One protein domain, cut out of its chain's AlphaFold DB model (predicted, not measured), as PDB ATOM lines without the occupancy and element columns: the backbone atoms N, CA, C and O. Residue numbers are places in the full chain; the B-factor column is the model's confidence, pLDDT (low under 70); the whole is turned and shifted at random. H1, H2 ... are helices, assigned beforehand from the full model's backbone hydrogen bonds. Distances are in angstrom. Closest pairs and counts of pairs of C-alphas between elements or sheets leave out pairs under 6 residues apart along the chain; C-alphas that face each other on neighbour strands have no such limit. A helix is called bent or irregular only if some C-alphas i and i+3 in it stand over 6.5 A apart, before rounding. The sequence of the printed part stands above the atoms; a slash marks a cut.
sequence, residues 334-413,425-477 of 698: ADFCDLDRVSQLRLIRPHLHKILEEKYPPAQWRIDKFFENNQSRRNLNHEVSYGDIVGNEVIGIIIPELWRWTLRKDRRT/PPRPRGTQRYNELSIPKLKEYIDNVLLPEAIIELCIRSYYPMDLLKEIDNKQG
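AT A GLANCE: This is residues 334 to 413 and 425 to 477 of the 698 residues of an uncharacterized protein of Cryptococcus depauperatus CBS 7841 (UniProt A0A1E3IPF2). A long bent helix, H7, runs through the middle, with H2 and H5 crossing it and a hairpin of H3 and H4 beside its bend. Past its last residue the chain turns a corner into H8, and residues 469 to 477 stick out. The printed part has 133 residues, with eight named helices, H1 to H8 in order, and no named strand: all helix. It is compact, with a radius of gyration of the C-alphas of 15.4 A, and spans 50 by 32 by 28 A.

IN THESE COORDINATES: H7, residues 439 to 462, was assigned as one helix by its hydrogen bonds but is bent: C-alphas 448 and 451 are 6.6 A apart. Arm H7a, residues 439 to 448, begins at (287.669, 378.349, 229.758); H7b is residues 451 to 462. H2, residues 341 to 356, spans 20.7 A and H5, residues 391 to 406, 20.5 A. H3 is residues 361 to 372, H4 374 to 382, H1 334 to 337 and H6 432 to 435. H8, residues 465 to 476, ends at (257.631, 372.216, 199.929).

HOW THE PARTS SIT: H7 is the hub, touching five helices. H7b touches H2 at a steep tilt of 62 degrees, closest C-alphas Leu 352 and Ala 454, 6.8 A. H7a touches H5 at 47 degrees, also steep, closest C-alphas Leu 402 and Ile 446, 6.9 A. H4 only just touches H7a, with 3 pairs of C-alphas within 8 A. H1 touches H7b; H6 and H8 touch no helix. Each O i to N i+4 pair is within hydrogen-bond range in H7a and H7b, but 10 of 12 in H2 and H5, 6 of 8 in H3, 3 of 5 in H4 and 4 of 8 in H8; H1 and H6 are too short.

THE WHOLE: Residues 414 to 424 are not printed; C-alphas 413 and 425 are 15.4 A apart. No link printed whole is long. Residues 409 to 413 are under pLDDT 70.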
ATOM      1  N   ALA A 334     274.527 392.135 198.894       93.50
ATOM      2  CA  ALA A 334     275.708 392.316 198.050       93.50
ATOM      3  C   ALA A 334     276.841 393.072 198.775       93.50
ATOM      4  O   ALA A 334     277.944 392.542 198.880       93.50
ATOM      5  N   ASP A 335     276.561 394.253 199.349       95.06
ATOM      6  CA  ASP A 335     277.567 395.029 200.100       95.06
ATOM      7  C   ASP A 335     278.123 394.256 201.312       95.06
ATOM      8  O   ASP A 335     279.240 394.515 201.753       95.06
ATOM      9  N   PHE A 336     277.341 393.336 201.890       94.69
ATOM     10  CA  PHE A 336     277.767 392.464 202.984       94.69
ATOM     11  C   PHE A 336     278.657 391.313 202.491       94.69
ATOM     12  O   PHE A 336     279.703 391.048 203.090       94.69
ATOM     13  N   CYS A 337     278.281 390.659 201.389       92.12
ATOM     14  CA  CYS A 337     279.071 389.604 200.748       92.12
ATOM     15  C   CYS A 337     280.439 390.098 200.248       92.12
ATOM     16  O   CYS A 337     281.411 389.354 200.347       92.12
ATOM     17  N   ASP A 338     280.538 391.354 199.800       93.25
ATOM     18  CA  ASP A 338     281.798 391.982 199.364       93.25
ATOM     19  C   ASP A 338     282.790 392.272 200.519       93.25
ATOM     20  O   ASP A 338     283.955 392.609 200.277       93.25
ATOM     21  N   LEU A 339     282.370 392.149 201.786       92.69
ATOM     22  CA  LEU A 339     283.249 392.314 202.948       92.69
ATOM     23  C   LEU A 339     284.068 391.056 203.244       92.69
ATOM     24  O   LEU A 339     283.588 389.931 203.133       92.69
ATOM     25  N   ASP A 340     285.285 391.241 203.765       92.56
ATOM     26  CA  ASP A 340     286.055 390.117 204.294       92.56
ATOM     27  C   ASP A 340     285.336 389.473 205.494       92.56
ATOM     28  O   ASP A 340     284.692 390.157 206.299       92.56
ATOM     29  N   ARG A 341     285.460 388.148 205.650       92.94
ATOM     30  CA  ARG A 341     284.735 387.392 206.686       92.94
ATOM     31  C   ARG A 341     284.977 387.932 208.099       92.94
ATOM     32  O   ARG A 341     284.076 387.885 208.930       92.94
ATOM     33  N   VAL A 342     286.145 388.518 208.386       90.19
ATOM     34  CA  VAL A 342     286.414 389.163 209.685       90.19
ATOM     35  C   VAL A 342     285.556 390.422 209.877       90.19
ATOM     36  O   VAL A 342     285.090 390.665 210.990       90.19
ATOM     37  N   SER A 343     285.298 391.210 208.830       93.19
ATOM     38  CA  SER A 343     284.372 392.351 208.876       93.19
ATOM     39  C   SER A 343     282.905 391.919 208.928       93.19
ATOM     40  O   SER A 343     282.159 392.472 209.736       93.19
ATOM     41  N   GLN A 344     282.506 390.880 208.190       94.69
ATOM     42  CA  GLN A 344     281.177 390.265 208.333       94.69
ATOM     43  C   GLN A 344     280.941 389.796 209.783       94.69
ATOM     44  O   GLN A 344     279.968 390.196 210.425       94.69
ATOM     45  N   LEU A 345     281.894 389.052 210.360       94.25
ATOM     46  CA  LEU A 345     281.846 388.610 211.758       94.25
ATOM     47  C   LEU A 345     281.816 389.781 212.749       94.25
ATOM     48  O   LEU A 345     281.134 389.699 213.767       94.25
ATOM     49  N   ARG A 346     282.521 390.888 212.472       92.62
ATOM     50  CA  ARG A 346     282.461 392.116 213.290       92.62
ATOM     51  C   ARG A 346     281.067 392.743 213.283       92.62
ATOM     52  O   ARG A 346     280.626 393.175 214.347       92.62
ATOM     53  N   LEU A 347     280.391 392.769 212.133       94.00
ATOM     54  CA  LEU A 347     279.052 393.343 211.972       94.00
ATOM     55  C   LEU A 347     277.957 392.532 212.672       94.00
ATOM     56  O   LEU A 347     277.026 393.133 213.198       94.00
ATOM     57  N   ILE A 348     278.083 391.201 212.742       95.62
ATOM     58  CA  ILE A 348     277.090 390.340 213.410       95.62
ATOM     59  C   ILE A 348     277.298 390.210 214.929       95.62
ATOM     60  O   ILE A 348     276.444 389.659 215.623       95.62
ATOM     61  N   ARG A 349     278.389 390.746 215.500       94.81
ATOM     62  CA  ARG A 349     278.621 390.732 216.963       94.81
ATOM     63  C   ARG A 349     277.436 391.240 217.806       94.81
ATOM     64  O   ARG A 349     277.239 390.666 218.872       94.81
ATOM     65  N   PRO A 350     276.641 392.254 217.403       94.69
ATOM     66  CA  PRO A 350     275.442 392.651 218.143       94.69
ATOM     67  C   PRO A 350     274.361 391.561 218.175       94.69
ATOM     68  O   PRO A 350     273.721 391.395 219.207       94.69
ATOM     69  N   HIS A 351     274.192 390.781 217.096       94.56
ATOM     70  CA  HIS A 351     273.324 389.598 217.096       94.56
ATOM     71  C   HIS A 351     273.884 388.551 218.066       94.56
ATOM     72  O   HIS A 351     273.197 388.144 218.998       94.56
ATOM     73  N   LEU A 352     275.160 388.176 217.918       96.50
ATOM     74  CA  LEU A 352     275.804 387.191 218.796       96.50
ATOM     75  C   LEU A 352     275.786 387.613 220.276       96.50
ATOM     76  O   LEU A 352     275.747 386.766 221.165       96.50
ATOM     77  N   HIS A 353     275.771 388.915 220.564       96.38
ATOM     78  CA  HIS A 353     275.620 389.426 221.923       96.38
ATOM     79  C   HIS A 353     274.211 389.181 222.490       96.38
ATOM     80  O   HIS A 353     274.123 388.820 223.662       96.38
ATOM     81  N   LYS A 354     273.135 389.260 221.683       96.00
ATOM     82  CA  LYS A 354     271.782 388.835 222.109       96.00
ATOM     83  C   LYS A 354     271.768 387.361 222.536       96.00
ATOM     84  O   LYS A 354     271.115 387.024 223.517       96.00
ATOM     85  N   ILE A 355     272.496 386.500 221.816       96.88
ATOM     86  CA  ILE A 355     272.616 385.061 222.116       96.88
ATOM     87  C   ILE A 355     273.347 384.852 223.447       96.88
ATOM     88  O   ILE A 355     272.855 384.127 224.306       96.88
ATOM     89  N   LEU A 356     274.466 385.555 223.665       97.31
ATOM     90  CA  LEU A 356     275.176 385.552 224.951       97.31
ATOM     91  C   LEU A 356     274.292 385.990 226.128       97.31
ATOM     92  O   LEU A 356     274.499 385.535 227.251       97.31
ATOM     93  N   GLU A 357     273.332 386.880 225.888       97.56
ATOM     94  CA  GLU A 357     272.375 387.354 226.889       97.56
ATOM     95  C   GLU A 357     271.105 386.485 227.026       97.56
ATOM     96  O   GLU A 357     270.245 386.843 227.828       97.56
ATOM     97  N   GLU A 358     270.969 385.375 226.283       97.50
ATOM     98  CA  GLU A 358     269.743 384.545 226.208       97.50
ATOM     99  C   GLU A 358     268.491 385.363 225.793       97.50
ATOM    100  O   GLU A 358     267.378 385.153 226.269       97.50
ATOM    101  N   LYS A 359     268.682 386.334 224.881       97.00
ATOM    102  CA  LYS A 359     267.648 387.251 224.345       97.00
ATOM    103  C   LYS A 359     267.330 387.043 222.855       97.00
ATOM    104  O   LYS A 359     266.753 387.928 222.224       97.00
ATOM    105  N   TYR A 360     267.734 385.920 222.264       94.56
ATOM    106  CA  TYR A 360     267.417 385.577 220.873       94.56
ATOM    107  C   TYR A 360     266.716 384.208 220.823       94.56
ATOM    108  O   TYR A 360     267.402 383.185 220.868       94.56
ATOM    109  N   PRO A 361     265.367 384.174 220.775       92.12
ATOM    110  CA  PRO A 361     264.593 382.936 220.893       92.12
ATOM    111  C   PRO A 361     264.986 381.814 219.916       92.12
ATOM    112  O   PRO A 361     265.109 380.683 220.390       92.12
ATOM    113  N   PRO A 362     265.291 382.074 218.624       91.81
ATOM    114  CA  PRO A 362     265.637 381.000 217.689       91.81
ATOM    115  C   PRO A 362     266.917 380.228 218.056       91.81
ATOM    116  O   PRO A 362     267.028 379.053 217.724       91.81
ATOM    117  N   ALA A 363     267.846 380.824 218.816       92.25
ATOM    118  CA  ALA A 363     269.031 380.127 219.335       92.25
ATOM    119  C   ALA A 363     268.792 379.398 220.676       92.25
ATOM    120  O   ALA A 363     269.636 378.609 221.109       92.25
ATOM    121  N   GLN A 364     267.678 379.658 221.371       94.81
ATOM    122  CA  GLN A 364     267.499 379.256 222.773       94.81
ATOM    123  C   GLN A 364     267.523 377.731 222.958       94.81
ATOM    124  O   GLN A 364     268.153 377.238 223.893       94.81
ATOM    125  N   TRP A 365     266.939 376.970 222.023       93.19
ATOM    126  CA  TRP A 365     266.985 375.500 222.038       93.19
ATOM    127  C   TRP A 365     268.427 374.964 222.047       93.19
ATOM    128  O   TRP A 365     268.716 373.983 222.735       93.19
ATOM    129  N   ARG A 366     269.349 375.622 221.328       92.12
ATOM    130  CA  ARG A 366     270.769 375.247 221.260       92.12
ATOM    131  C   ARG A 366     271.491 375.597 222.560       92.12
ATOM    132  O   ARG A 366     272.311 374.809 223.029       92.12
ATOM    133  N   ILE A 367     271.160 376.739 223.167       96.38
ATOM    134  CA  ILE A 367     271.698 377.158 224.469       96.38
ATOM    135  C   ILE A 367     271.271 376.178 225.569       96.38
ATOM    136  O   ILE A 367     272.118 375.675 226.308       96.38
ATOM    137  N   ASP A 368     269.983 375.853 225.670       95.69
ATOM    138  CA  ASP A 368     269.495 374.971 226.733       95.69
ATOM    139  C   ASP A 368     269.972 373.527 226.552       95.69
ATOM    140  O   ASP A 368     270.454 372.923 227.512       95.69
ATOM    141  N   LYS A 369     269.991 373.012 225.316       93.69
ATOM    142  CA  LYS A 369     270.593 371.710 224.981       93.69
ATOM    143  C   LYS A 369     272.104 371.660 225.243       93.69
ATOM    144  O   LYS A 369     272.642 370.588 225.526       93.69
ATOM    145  N   PHE A 370     272.796 372.804 225.209       96.75
ATOM    146  CA  PHE A 370     274.181 372.888 225.669       96.75
ATOM    147  C   PHE A 370     274.282 372.778 227.198       96.75
ATOM    148  O   PHE A 370     275.123 372.046 227.715       96.75
ATOM    149  N   PHE A 371     273.443 373.491 227.946       97.44
ATOM    150  CA  PHE A 371     273.500 373.471 229.411       97.44
ATOM    151  C   PHE A 371     272.890 372.213 230.056       97.44
ATOM    152  O   PHE A 371     273.157 371.968 231.230       97.44
ATOM    153  N   GLU A 372     272.122 371.414 229.311       94.75
ATOM    154  CA  GLU A 372     271.446 370.202 229.786       94.75
ATOM    155  C   GLU A 372     272.419 369.103 230.263       94.75
ATOM    156  O   GLU A 372     272.482 368.801 231.455       94.75
ATOM    157  N   ASN A 373     273.158 368.454 229.351       94.94
ATOM    158  CA  ASN A 373     274.040 367.335 229.701       94.94
ATOM    159  C   ASN A 373     275.178 367.101 228.681       94.94
ATOM    160  O   ASN A 373     275.172 367.601 227.556       94.94
ATOM    161  N   ASN A 374     276.175 366.298 229.071       92.81
ATOM    162  CA  ASN A 374     277.369 366.028 228.257       92.81
ATOM    163  C   ASN A 374     277.097 365.305 226.927       92.81
ATOM    164  O   ASN A 374     277.872 365.489 225.990       92.81
ATOM    165  N   GLN A 375     276.046 364.488 226.830       90.44
ATOM    166  CA  GLN A 375     275.708 363.804 225.584       90.44
ATOM    167  C   GLN A 375     274.934 364.729 224.643       90.44
ATOM    168  O   GLN A 375     275.289 364.809 223.473       90.44
ATOM    169  N   SER A 376     273.986 365.521 225.151       91.06
ATOM    170  CA  SER A 376     273.325 366.583 224.379       91.06
ATOM    171  C   SER A 376     274.333 367.578 223.795       91.06
ATOM    172  O   SER A 376     274.254 367.900 222.609       91.06
ATOM    173  N   ARG A 377     275.368 367.956 224.564       91.62
ATOM    174  CA  ARG A 377     276.492 368.768 224.064       91.62
ATOM    175  C   ARG A 377     277.278 368.126 222.923       91.62
ATOM    176  O   ARG A 377     277.704 368.853 222.035       91.62
ATOM    177  N   ARG A 378     277.476 366.804 222.929       85.56
ATOM    178  CA  ARG A 378     278.117 366.081 221.813       85.56
ATOM    179  C   ARG A 378     277.196 366.021 220.598       85.56
ATOM    180  O   ARG A 378     277.639 366.298 219.490       85.56
ATOM    181  N   ASN A 379     275.915 365.726 220.822       84.75
ATOM    182  CA  ASN A 379     274.907 365.610 219.771       84.75
ATOM    183  C   ASN A 379     274.737 366.924 218.983       84.75
ATOM    184  O   ASN A 379     274.587 366.871 217.766       84.75
ATOM    185  N   LEU A 380     274.857 368.089 219.639       85.88
ATOM    186  CA  LEU A 380     274.818 369.406 218.981       85.88
ATOM    187  C   LEU A 380     275.797 369.550 217.804       85.88
ATOM    188  O   LEU A 380     275.474 370.250 216.846       85.88
ATOM    189  N   ASN A 381     276.954 368.881 217.840       77.44
ATOM    190  CA  ASN A 381     277.974 369.002 216.791       77.44
ATOM    191  C   ASN A 381     277.630 368.201 215.526       77.44
ATOM    192  O   ASN A 381     278.186 368.474 214.468       77.44
ATOM    193  N   HIS A 382     276.681 367.263 215.608       74.25
ATOM    194  CA  HIS A 382     276.106 366.577 214.446       74.25
ATOM    195  C   HIS A 382     274.929 367.355 213.823       74.25
ATOM    196  O   HIS A 382     274.446 366.999 212.754       74.25
ATOM    197  N   GLU A 383     274.471 368.432 214.471       76.94
ATOM    198  CA  GLU A 383     273.332 369.266 214.053       76.94
ATOM    199  C   GLU A 383     273.777 370.605 213.433       76.94
ATOM    200  O   GLU A 383     272.990 371.553 213.331       76.94
ATOM    201  N   VAL A 384     275.051 370.708 213.041       76.75
ATOM    202  CA  VAL A 384     275.632 371.900 212.416       76.75
ATOM    203  C   VAL A 384     275.851 371.646 210.928       76.75
ATOM    204  O   VAL A 384     276.739 370.891 210.542       76.75
ATOM    205  N   SER A 385     275.050 372.299 210.087       77.69
ATOM    206  CA  SER A 385     275.299 372.394 208.646       77.69
ATOM    207  C   SER A 385     275.958 373.740 208.360       77.69
ATOM    208  O   SER A 385     275.365 374.779 208.635       77.69
ATOM    209  N   TYR A 386     277.180 373.725 207.823       81.06
ATOM    210  CA  TYR A 386     277.940 374.947 207.516       81.06
ATOM    211  C   TYR A 386     277.592 375.570 206.154       81.06
ATOM    212  O   TYR A 386     278.041 376.672 205.853       81.06
ATOM    213  N   GLY A 387     276.765 374.898 205.349       83.50
ATOM    214  CA  GLY A 387     276.393 375.351 204.011       83.50
ATOM    215  C   GLY A 387     277.566 375.333 203.043       83.50
ATOM    216  O   GLY A 387     278.259 374.329 202.931       83.50
ATOM    217  N   ASP A 388     277.752 376.450 202.352       72.88
ATOM    218  CA  ASP A 388     278.867 376.749 201.454       72.88
ATOM    219  C   ASP A 388     280.123 377.262 202.193       72.88
ATOM    220  O   ASP A 388     281.184 377.429 201.584       72.88
ATOM    221  N   ILE A 389     280.034 377.503 203.509       82.38
ATOM    222  CA  ILE A 389     281.167 377.957 204.319       82.38
ATOM    223  C   ILE A 389     282.130 376.790 204.554       82.38
ATOM    224  O   ILE A 389     281.973 375.980 205.469       82.38
ATOM    225  N   VAL A 390     283.167 376.743 203.717       74.69
ATOM    226  CA  VAL A 390     284.233 375.733 203.725       74.69
ATOM    227  C   VAL A 390     284.801 375.536 205.137       74.69
ATOM    228  O   VAL A 390     285.168 376.500 205.811       74.69
ATOM    229  N   GLY A 391     284.989 374.282 205.566       78.56
ATOM    230  CA  GLY A 391     285.544 373.953 206.890       78.56
ATOM    231  C   GLY A 391     286.895 374.621 207.208       78.56
ATOM    232  O   GLY A 391     287.175 374.950 208.358       78.56
ATOM    233  N   ASN A 392     287.704 374.920 206.186       74.31
ATOM    234  CA  ASN A 392     288.948 375.685 206.320       74.31
ATOM    235  C   ASN A 392     288.718 377.157 206.712       74.31
ATOM    236  O   ASN A 392     289.519 377.721 207.453       74.31
ATOM    237  N   GLU A 393     287.623 377.782 206.273       82.25
ATOM    238  CA  GLU A 393     287.219 379.115 206.736       82.25
ATOM    239  C   GLU A 393     286.650 379.054 208.162       82.25
ATOM    240  O   GLU A 393     286.991 379.898 208.998       82.25
ATOM    241  N   VAL A 394     285.862 378.019 208.477       87.38
ATOM    242  CA  VAL A 394     285.375 377.756 209.841       87.38
ATOM    243  C   VAL A 394     286.543 377.661 210.831       87.38
ATOM    244  O   VAL A 394     286.571 378.390 211.823       87.38
ATOM    245  N   ILE A 395     287.534 376.813 210.543       86.06
ATOM    246  CA  ILE A 395     288.676 376.537 211.430       86.06
ATOM    247  C   ILE A 395     289.727 377.657 211.391       86.06
ATOM    248  O   ILE A 395     290.302 377.988 212.426       86.06
ATOM    249  N   GLY A 396     289.989 378.250 210.222       82.00
ATOM    250  CA  GLY A 396     291.051 379.241 210.027       82.00
ATOM    251  C   GLY A 396     290.651 380.692 210.312       82.00
ATOM    252  O   GLY A 396     291.514 381.504 210.645       82.00
ATOM    253  N   ILE A 397     289.361 381.036 210.207       88.81
ATOM    254  CA  ILE A 397     288.875 382.421 210.339       88.81
ATOM    255  C   ILE A 397     287.775 382.534 211.397       88.81
ATOM    256  O   ILE A 397     287.922 383.321 212.336       88.81
ATOM    257  N   ILE A 398     286.694 381.755 211.288       93.69
ATOM    258  CA  ILE A 398     285.493 381.961 212.115       93.69
ATOM    259  C   ILE A 398     285.741 381.576 213.578       93.69
ATOM    260  O   ILE A 398     285.595 382.423 214.461       93.69
ATOM    261  N   ILE A 399     286.181 380.345 213.855       94.31
ATOM    262  CA  ILE A 399     286.488 379.882 215.219       94.31
ATOM    263  C   ILE A 399     287.580 380.754 215.877       94.31
ATOM    264  O   ILE A 399     287.351 381.243 216.990       94.31
ATOM    265  N   PRO A 400     288.726 381.063 215.227       90.69
ATOM    266  CA  PRO A 400     289.745 381.938 215.806       90.69
ATOM    267  C   PRO A 400     289.244 383.347 216.128       90.69
ATOM    268  O   PRO A 400     289.664 383.902 217.151       90.69
ATOM    269  N   GLU A 401     288.349 383.914 215.307       93.06
ATOM    270  CA  GLU A 401     287.745 385.233 215.525       93.06
ATOM    271  C   GLU A 401     286.696 385.218 216.641       93.06
ATOM    272  O   GLU A 401     286.723 386.096 217.507       93.06
ATOM    273  N   LEU A 402     285.826 384.205 216.691       94.88
ATOM    274  CA  LEU A 402     284.863 384.029 217.780       94.88
ATOM    275  C   LEU A 402     285.588 383.808 219.113       94.88
ATOM    276  O   LEU A 402     285.295 384.505 220.087       94.88
ATOM    277  N   TRP A 403     286.614 382.948 219.152       93.38
ATOM    278  CA  TRP A 403     287.508 382.804 220.308       93.38
ATOM    279  C   TRP A 403     288.267 384.112 220.628       93.38
ATOM    280  O   TRP A 403     288.563 384.366 221.794       93.38
ATOM    281  N   ARG A 404     288.624 384.953 219.640       88.56
ATOM    282  CA  ARG A 404     289.305 386.256 219.853       88.56
ATOM    283  C   ARG A 404     288.353 387.335 220.376       88.56
ATOM    284  O   ARG A 404     288.789 388.258 221.061       88.56
ATOM    285  N   TRP A 405     287.067 387.246 220.058       92.38
ATOM    286  CA  TRP A 405     286.037 388.159 220.544       92.38
ATOM    287  C   TRP A 405     285.555 387.795 221.954       92.38
ATOM    288  O   TRP A 405     285.422 388.683 222.793       92.38
ATOM    289  N   THR A 406     285.350 386.506 222.227       93.12
ATOM    290  CA  THR A 406     284.802 386.005 223.500       93.12
ATOM    291  C   THR A 406     285.858 385.798 224.587       93.12
ATOM    292  O   THR A 406     285.629 386.208 225.718       93.12
ATOM    293  N   LEU A 407     287.041 385.246 224.277       90.62
ATOM    294  CA  LEU A 407     288.092 384.921 225.264       90.62
ATOM    295  C   LEU A 407     289.060 386.095 225.539       90.62
ATOM    296  O   LEU A 407     290.244 385.891 225.837       90.62
ATOM    297  N   ARG A 408     288.593 387.341 225.392       83.25
ATOM    298  CA  ARG A 408     289.403 388.540 225.673       83.25
ATOM    299  C   ARG A 408     289.767 388.605 227.151       83.25
ATOM    300  O   ARG A 408     288.984 388.200 228.005       83.25
ATOM    301  N   LYS A 409     290.953 389.139 227.451       69.44
ATOM    302  CA  LYS A 409     291.629 389.073 228.766       69.44
ATOM    303  C   LYS A 409     292.010 387.648 229.207       69.44
ATOM    304  O   LYS A 409     293.163 387.456 229.580       69.44
ATOM    305  N   ASP A 410     291.140 386.649 229.059       63.16
ATOM    306  CA  ASP A 410     291.409 385.253 229.448       63.16
ATOM    307  C   ASP A 410     292.591 384.629 228.674       63.16
ATOM    308  O   ASP A 410     293.354 383.846 229.231       63.16
ATOM    309  N   ARG A 411     292.824 385.044 227.417       59.53
ATOM    310  CA  ARG A 411     294.037 384.696 226.639       59.53
ATOM    311  C   ARG A 411     295.340 385.346 227.142       59.53
ATOM    312  O   ARG A 411     296.412 384.913 226.730       59.53
ATOM    313  N   ARG A 412     295.283 386.418 227.945       58.41
ATOM    314  CA  ARG A 412     296.461 387.227 228.332       58.41
ATOM    315  C   ARG A 412     297.139 386.750 229.622       58.41
ATOM    316  O   ARG A 412     298.287 387.112 229.848       58.41
ATOM    317  N   THR A 413     296.469 385.945 230.449       59.22
ATOM    318  CA  THR A 413     296.998 385.466 231.745       59.22
ATOM    319  C   THR A 413     298.167 384.486 231.604       59.22
ATOM    320  O   THR A 413     298.988 384.384 232.512       59.22
ATOM    321  N   PRO A 425     289.588 395.761 224.193       75.62
ATOM    322  CA  PRO A 425     288.249 395.988 224.727       75.62
ATOM    323  C   PRO A 425     287.769 394.784 225.559       75.62
ATOM    324  O   PRO A 425     288.167 393.646 225.294       75.62
ATOM    325  N   PRO A 426     286.898 394.989 226.563       83.75
ATOM    326  CA  PRO A 426     286.486 393.924 227.472       83.75
ATOM    327  C   PRO A 426     285.865 392.712 226.756       83.75
ATOM    328  O   PRO A 426     285.301 392.817 225.659       83.75
ATOM    329  N   ARG A 427     285.958 391.544 227.412       88.50
ATOM    330  CA  ARG A 427     285.190 390.342 227.057       88.50
ATOM    331  C   ARG A 427     283.692 390.680 227.082       88.50
ATOM    332  O   ARG A 427     283.252 391.303 228.055       88.50
ATOM    333  N   PRO A 428     282.908 390.292 226.057       92.19
ATOM    334  CA  PRO A 428     281.459 390.431 226.100       92.19
ATOM    335  C   PRO A 428     280.913 389.635 227.290       92.19
ATOM    336  O   PRO A 428     281.278 388.476 227.499       92.19
ATOM    337  N   ARG A 429     280.058 390.274 228.089       93.75
ATOM    338  CA  ARG A 429     279.311 389.599 229.153       93.75
ATOM    339  C   ARG A 429     278.082 388.931 228.546       93.75
ATOM    340  O   ARG A 429     277.493 389.471 227.615       93.75
ATOM    341  N   GLY A 430     277.710 387.783 229.090       94.44
ATOM    342  CA  GLY A 430     276.439 387.127 228.800       94.44
ATOM    343  C   GLY A 430     275.578 387.015 230.051       94.44
ATOM    344  O   GLY A 430     275.758 387.774 231.010       94.44
ATOM    345  N   THR A 431     274.692 386.025 230.071       96.69
ATOM    346  CA  THR A 431     273.976 385.592 231.277       96.69
ATOM    347  C   THR A 431     274.921 385.077 232.362       96.69
ATOM    348  O   THR A 431     276.103 384.813 232.127       96.69
ATOM    349  N   GLN A 432     274.391 384.885 233.573       97.19
ATOM    350  CA  GLN A 432     275.118 384.227 234.659       97.19
ATOM    351  C   GLN A 432     275.653 382.847 234.228       97.19
ATOM    352  O   GLN A 432     276.852 382.607 234.358       97.19
ATOM    353  N   ARG A 433     274.805 382.012 233.600       97.44
ATOM    354  CA  ARG A 433     275.152 380.669 233.089       97.44
ATOM    355  C   ARG A 433     276.374 380.704 232.160       97.44
ATOM    356  O   ARG A 433     277.267 379.871 232.291       97.44
ATOM    357  N   TYR A 434     276.437 381.680 231.248       96.94
ATOM    358  CA  TYR A 434     277.576 381.883 230.342       96.94
ATOM    359  C   TYR A 434     278.823 382.442 231.050       96.94
ATOM    360  O   TYR A 434     279.946 382.005 230.783       96.94
ATOM    361  N   ASN A 435     278.654 383.414 231.950       95.81
ATOM    362  CA  ASN A 435     279.774 384.048 232.654       95.81
ATOM    363  C   ASN A 435     280.473 383.076 233.629       95.81
ATOM    364  O   ASN A 435     281.676 383.208 233.847       95.81
ATOM    365  N   GLU A 436     279.749 382.088 234.164       96.25
ATOM    366  CA  GLU A 436     280.256 381.025 235.047       96.25
ATOM    367  C   GLU A 436     280.982 379.881 234.302       96.25
ATOM    368  O   GLU A 436     281.555 378.990 234.935       96.25
ATOM    369  N   LEU A 437     281.007 379.881 232.960       96.12
ATOM    370  CA  LEU A 437     281.721 378.859 232.189       96.12
ATOM    371  C   LEU A 437     283.243 378.962 232.363       96.12
ATOM    372  O   LEU A 437     283.870 379.969 232.025       96.12
ATOM    373  N   SER A 438     283.860 377.857 232.792       94.62
ATOM    374  CA  SER A 438     285.314 377.685 232.752       94.62
ATOM    375  C   SER A 438     285.836 377.701 231.311       94.62
ATOM    376  O   SER A 438     285.140 377.279 230.390       94.62
ATOM    377  N   ILE A 439     287.081 378.146 231.100       93.19
ATOM    378  CA  ILE A 439     287.669 378.349 229.758       93.19
ATOM    379  C   ILE A 439     287.503 377.133 228.808       93.19
ATOM    380  O   ILE A 439     287.191 377.362 227.638       93.19
ATOM    381  N   PRO A 440     287.630 375.859 229.245       94.50
ATOM    382  CA  PRO A 440     287.330 374.707 228.387       94.50
ATOM    383  C   PRO A 440     285.853 374.631 227.969       94.50
ATOM    384  O   PRO A 440     285.573 374.549 226.777       94.50
ATOM    385  N   LYS A 441     284.906 374.753 228.914       95.50
ATOM    386  CA  LYS A 441     283.466 374.786 228.595       95.50
ATOM    387  C   LYS A 441     283.081 376.005 227.760       95.50
ATOM    388  O   LYS A 441     282.122 375.951 227.003       95.50
ATOM    389  N   LEU A 442     283.812 377.104 227.903       95.56
ATOM    390  CA  LEU A 442     283.605 378.321 227.135       95.56
ATOM    391  C   LEU A 442     284.027 378.139 225.671       95.56
ATOM    392  O   LEU A 442     283.329 378.637 224.797       95.56
ATOM    393  N   LYS A 443     285.093 377.371 225.391       94.62
ATOM    394  CA  LYS A 443     285.398 376.896 224.028       94.62
ATOM    395  C   LYS A 443     284.289 376.001 223.490       94.62
ATOM    396  O   LYS A 443     283.732 376.329 222.454       94.62
ATOM    397  N   GLU A 444     283.885 374.974 224.243       95.44
ATOM    398  CA  GLU A 444     282.755 374.106 223.866       95.44
ATOM    399  C   GLU A 444     281.475 374.923 223.580       95.44
ATOM    400  O   GLU A 444     280.730 374.595 222.668       95.44
ATOM    401  N   TYR A 445     281.211 376.011 224.312       96.88
ATOM    402  CA  TYR A 445     280.074 376.901 224.043       96.88
ATOM    403  C   TYR A 445     280.263 377.728 222.762       96.88
ATOM    404  O   TYR A 445     279.312 377.943 222.015       96.88
ATOM    405  N   ILE A 446     281.475 378.203 222.470       96.12
ATOM    406  CA  ILE A 446     281.733 378.919 221.213       96.12
ATOM    407  C   ILE A 446     281.582 377.966 220.023       96.12
ATOM    408  O   ILE A 446     280.936 378.327 219.046       96.12
ATOM    409  N   ASP A 447     282.120 376.756 220.133       94.25
ATOM    410  CA  ASP A 447     282.192 375.792 219.038       94.25
ATOM    411  C   ASP A 447     280.825 375.111 218.796       94.25
ATOM    412  O   ASP A 447     280.400 374.968 217.652       94.25
ATOM    413  N   ASN A 448     280.089 374.766 219.863       94.69
ATOM    414  CA  ASN A 448     278.805 374.055 219.777       94.69
ATOM    415  C   ASN A 448     277.578 374.996 219.747       94.69
ATOM    416  O   ASN A 448     276.482 374.544 219.400       94.69
ATOM    417  N   VAL A 449     277.729 376.275 220.140       96.06
ATOM    418  CA  VAL A 449     276.652 377.291 220.139       96.06
ATOM    419  C   VAL A 449     276.978 378.464 219.217       96.06
ATOM    420  O   VAL A 449     276.347 378.597 218.176       96.06
ATOM    421  N   LEU A 450     277.948 379.319 219.553       97.06
ATOM    422  CA  LEU A 450     278.116 380.601 218.844       97.06
ATOM    423  C   LEU A 450     278.562 380.465 217.384       97.06
ATOM    424  O   LEU A 450     278.231 381.332 216.584       97.06
ATOM    425  N   LEU A 451     279.309 379.418 217.035       95.88
ATOM    426  CA  LEU A 451     279.741 379.132 215.669       95.88
ATOM    427  C   LEU A 451     278.550 378.790 214.747       95.88
ATOM    428  O   LEU A 451     278.398 379.483 213.740       95.88
ATOM    429  N   PRO A 452     277.688 377.800 215.070       94.31
ATOM    430  CA  PRO A 452     276.446 377.559 214.338       94.31
ATOM    431  C   PRO A 452     275.603 378.823 214.138       94.31
ATOM    432  O   PRO A 452     275.227 379.141 213.014       94.31
ATOM    433  N   GLU A 453     275.355 379.579 215.209       95.81
ATOM    434  CA  GLU A 453     274.471 380.746 215.140       95.81
ATOM    435  C   GLU A 453     275.112 381.925 214.388       95.81
ATOM    436  O   GLU A 453     274.425 382.646 213.668       95.81
ATOM    437  N   ALA A 454     276.441 382.084 214.464       96.62
ATOM    438  CA  ALA A 454     277.176 383.017 213.613       96.62
ATOM    439  C   ALA A 454     277.025 382.668 212.133       96.62
ATOM    440  O   ALA A 454     276.882 383.569 211.317       96.62
ATOM    441  N   ILE A 455     277.037 381.384 211.781       95.38
ATOM    442  CA  ILE A 455     276.924 380.927 210.393       95.38
ATOM    443  C   ILE A 455     275.486 381.054 209.870       95.38
ATOM    444  O   ILE A 455     275.293 381.438 208.717       95.38
ATOM    445  N   ILE A 456     274.481 380.872 210.731       92.88
ATOM    446  CA  ILE A 456     273.080 381.172 210.405       92.88
ATOM    447  C   ILE A 456     272.880 382.680 210.174       92.88
ATOM    448  O   ILE A 456     272.360 383.061 209.130       92.88
ATOM    449  N   GLU A 457     273.359 383.558 211.060       95.56
ATOM    450  CA  GLU A 457     273.270 385.016 210.855       95.56
ATOM    451  C   GLU A 457     274.124 385.491 209.658       95.56
ATOM    452  O   GLU A 457     273.689 386.377 208.926       95.56
ATOM    453  N   LEU A 458     275.291 384.888 209.376       95.31
ATOM    454  CA  LEU A 458     276.039 385.139 208.131       95.31
ATOM    455  C   LEU A 458     275.183 384.807 206.898       95.31
ATOM    456  O   LEU A 458     275.147 385.604 205.962       95.31
ATOM    457  N   CYS A 459     274.471 383.676 206.907       94.00
ATOM    458  CA  CYS A 459     273.553 383.285 205.837       94.00
ATOM    459  C   CYS A 459     272.398 384.294 205.689       94.00
ATOM    460  O   CYS A 459     272.227 384.861 204.611       94.00
ATOM    461  N   ILE A 460     271.688 384.630 206.778       94.06
ATOM    462  CA  ILE A 460     270.591 385.626 206.777       94.06
ATOM    463  C   ILE A 460     271.049 386.976 206.195       94.06
ATOM    464  O   ILE A 460     270.292 387.633 205.485       94.06
ATOM    465  N   ARG A 461     272.293 387.395 206.465       94.75
ATOM    466  CA  ARG A 461     272.872 388.650 205.948       94.75
ATOM    467  C   ARG A 461     273.342 388.580 204.493       94.75
ATOM    468  O   ARG A 461     273.451 389.628 203.863       94.75
ATOM    469  N   SER A 462     273.632 387.387 203.977       94.12
ATOM    470  CA  SER A 462     274.195 387.171 202.633       94.12
ATOM    471  C   SER A 462     273.129 387.035 201.537       94.12
ATOM    472  O   SER A 462     273.445 387.155 200.354       94.12
ATOM    473  N   TYR A 463     271.861 386.843 201.913       93.31
ATOM    474  CA  TYR A 463     270.727 386.710 200.994       93.31
ATOM    475  C   TYR A 463     269.672 387.798 201.217       93.31
ATOM    476  O   TYR A 463     269.515 388.333 202.313       93.31
ATOM    477  N   TYR A 464     268.895 388.119 200.179       93.50
ATOM    478  CA  TYR A 464     267.666 388.887 200.377       93.50
ATOM    479  C   TYR A 464     266.624 387.994 201.072       93.50
ATOM    480  O   TYR A 464     266.419 386.866 200.618       93.50
ATOM    481  N   PRO A 465     265.897 388.480 202.099       92.25
ATOM    482  CA  PRO A 465     264.876 387.699 202.806       92.25
ATOM    483  C   PRO A 465     263.865 386.997 201.888       92.25
ATOM    484  O   PRO A 465     263.522 385.840 202.105       92.25
ATOM    485  N   MET A 466     263.441 387.663 200.809       91.75
ATOM    486  CA  MET A 466     262.496 387.098 199.837       91.75
ATOM    487  C   MET A 466     263.093 386.001 198.947       91.75
ATOM    488  O   MET A 466     262.331 385.243 198.362       91.75
ATOM    489  N   ASP A 467     264.416 385.922 198.798       91.94
ATOM    490  CA  ASP A 467     265.082 384.850 198.048       91.94
ATOM    491  C   ASP A 467     265.394 383.657 198.958       91.94
ATOM    492  O   ASP A 467     265.236 382.513 198.545       91.94
ATOM    493  N   LEU A 468     265.729 383.931 200.223       90.00
ATOM    494  CA  LEU A 468     265.921 382.924 201.266       90.00
ATOM    495  C   LEU A 468     264.640 382.107 201.531       90.00
ATOM    496  O   LEU A 468     264.709 380.893 201.700       90.00
ATOM    497  N   LEU A 469     263.468 382.757 201.518       92.62
ATOM    498  CA  LEU A 469     262.170 382.088 201.697       92.62
ATOM    499  C   LEU A 469     261.747 381.233 200.493       92.62
ATOM    500  O   LEU A 469     261.256 380.125 200.691       92.62
ATOM    501  N   LYS A 470     261.991 381.695 199.255       91.31
ATOM    502  CA  LYS A 470     261.650 380.935 198.034       91.31
ATOM    503  C   LYS A 470     262.278 379.547 198.016       91.31
ATOM    504  O   LYS A 470     261.687 378.636 197.456       91.31
ATOM    505  N   GLU A 471     263.457 379.374 198.610       83.69
ATOM    506  CA  GLU A 471     264.119 378.068 198.634       83.69
ATOM    507  C   GLU A 471     263.451 377.074 199.606       83.69
ATOM    508  O   GLU A 471     263.552 375.863 199.403       83.69
ATOM    509  N   ILE A 472     262.683 377.556 200.598       83.38
ATOM    510  CA  ILE A 472     261.743 376.709 201.348       83.38
ATOM    511  C   ILE A 472     260.565 376.323 200.445       83.38
ATOM    512  O   ILE A 472     260.261 375.136 200.318       83.38
ATOM    513  N   ASP A 473     259.924 377.310 199.807       86.81
ATOM    514  CA  ASP A 473     258.734 377.106 198.967       86.81
ATOM    515  C   ASP A 473     259.026 376.121 197.817       86.81
ATOM    516  O   ASP A 473     258.243 375.208 197.551       86.81
ATOM    517  N   ASN A 474     260.200 376.251 197.188       84.38
ATOM    518  CA  ASN A 474     260.715 375.353 196.151       84.38
ATOM    519  C   ASN A 474     260.813 373.896 196.631       84.38
ATOM    520  O   ASN A 474     260.549 372.982 195.850       84.38
ATOM    521  N   LYS A 475     261.176 373.662 197.902       75.56
ATOM    522  CA  LYS A 475     261.191 372.312 198.483       75.56
ATOM    523  C   LYS A 475     259.792 371.812 198.823       75.56
ATOM    524  O   LYS A 475     259.444 370.713 198.402       75.56
ATOM    525  N   GLN A 476     258.984 372.614 199.517       74.88
ATOM    526  CA  GLN A 476     257.631 372.216 199.929       74.88
ATOM    527  C   GLN A 476     256.687 371.965 198.739       74.88
ATOM    528  O   GLN A 476     255.782 371.144 198.843       74.88
ATOM    529  N   GLY A 477     256.899 372.635 197.601       70.50
ATOM    530  CA  GLY A 477     256.124 372.423 196.373       70.50
ATOM    531  C   GLY A 477     256.708 371.407 195.381       70.50
ATOM    532  O   GLY A 477     256.049 371.110 194.384       70.50
TER     533      GLY A 477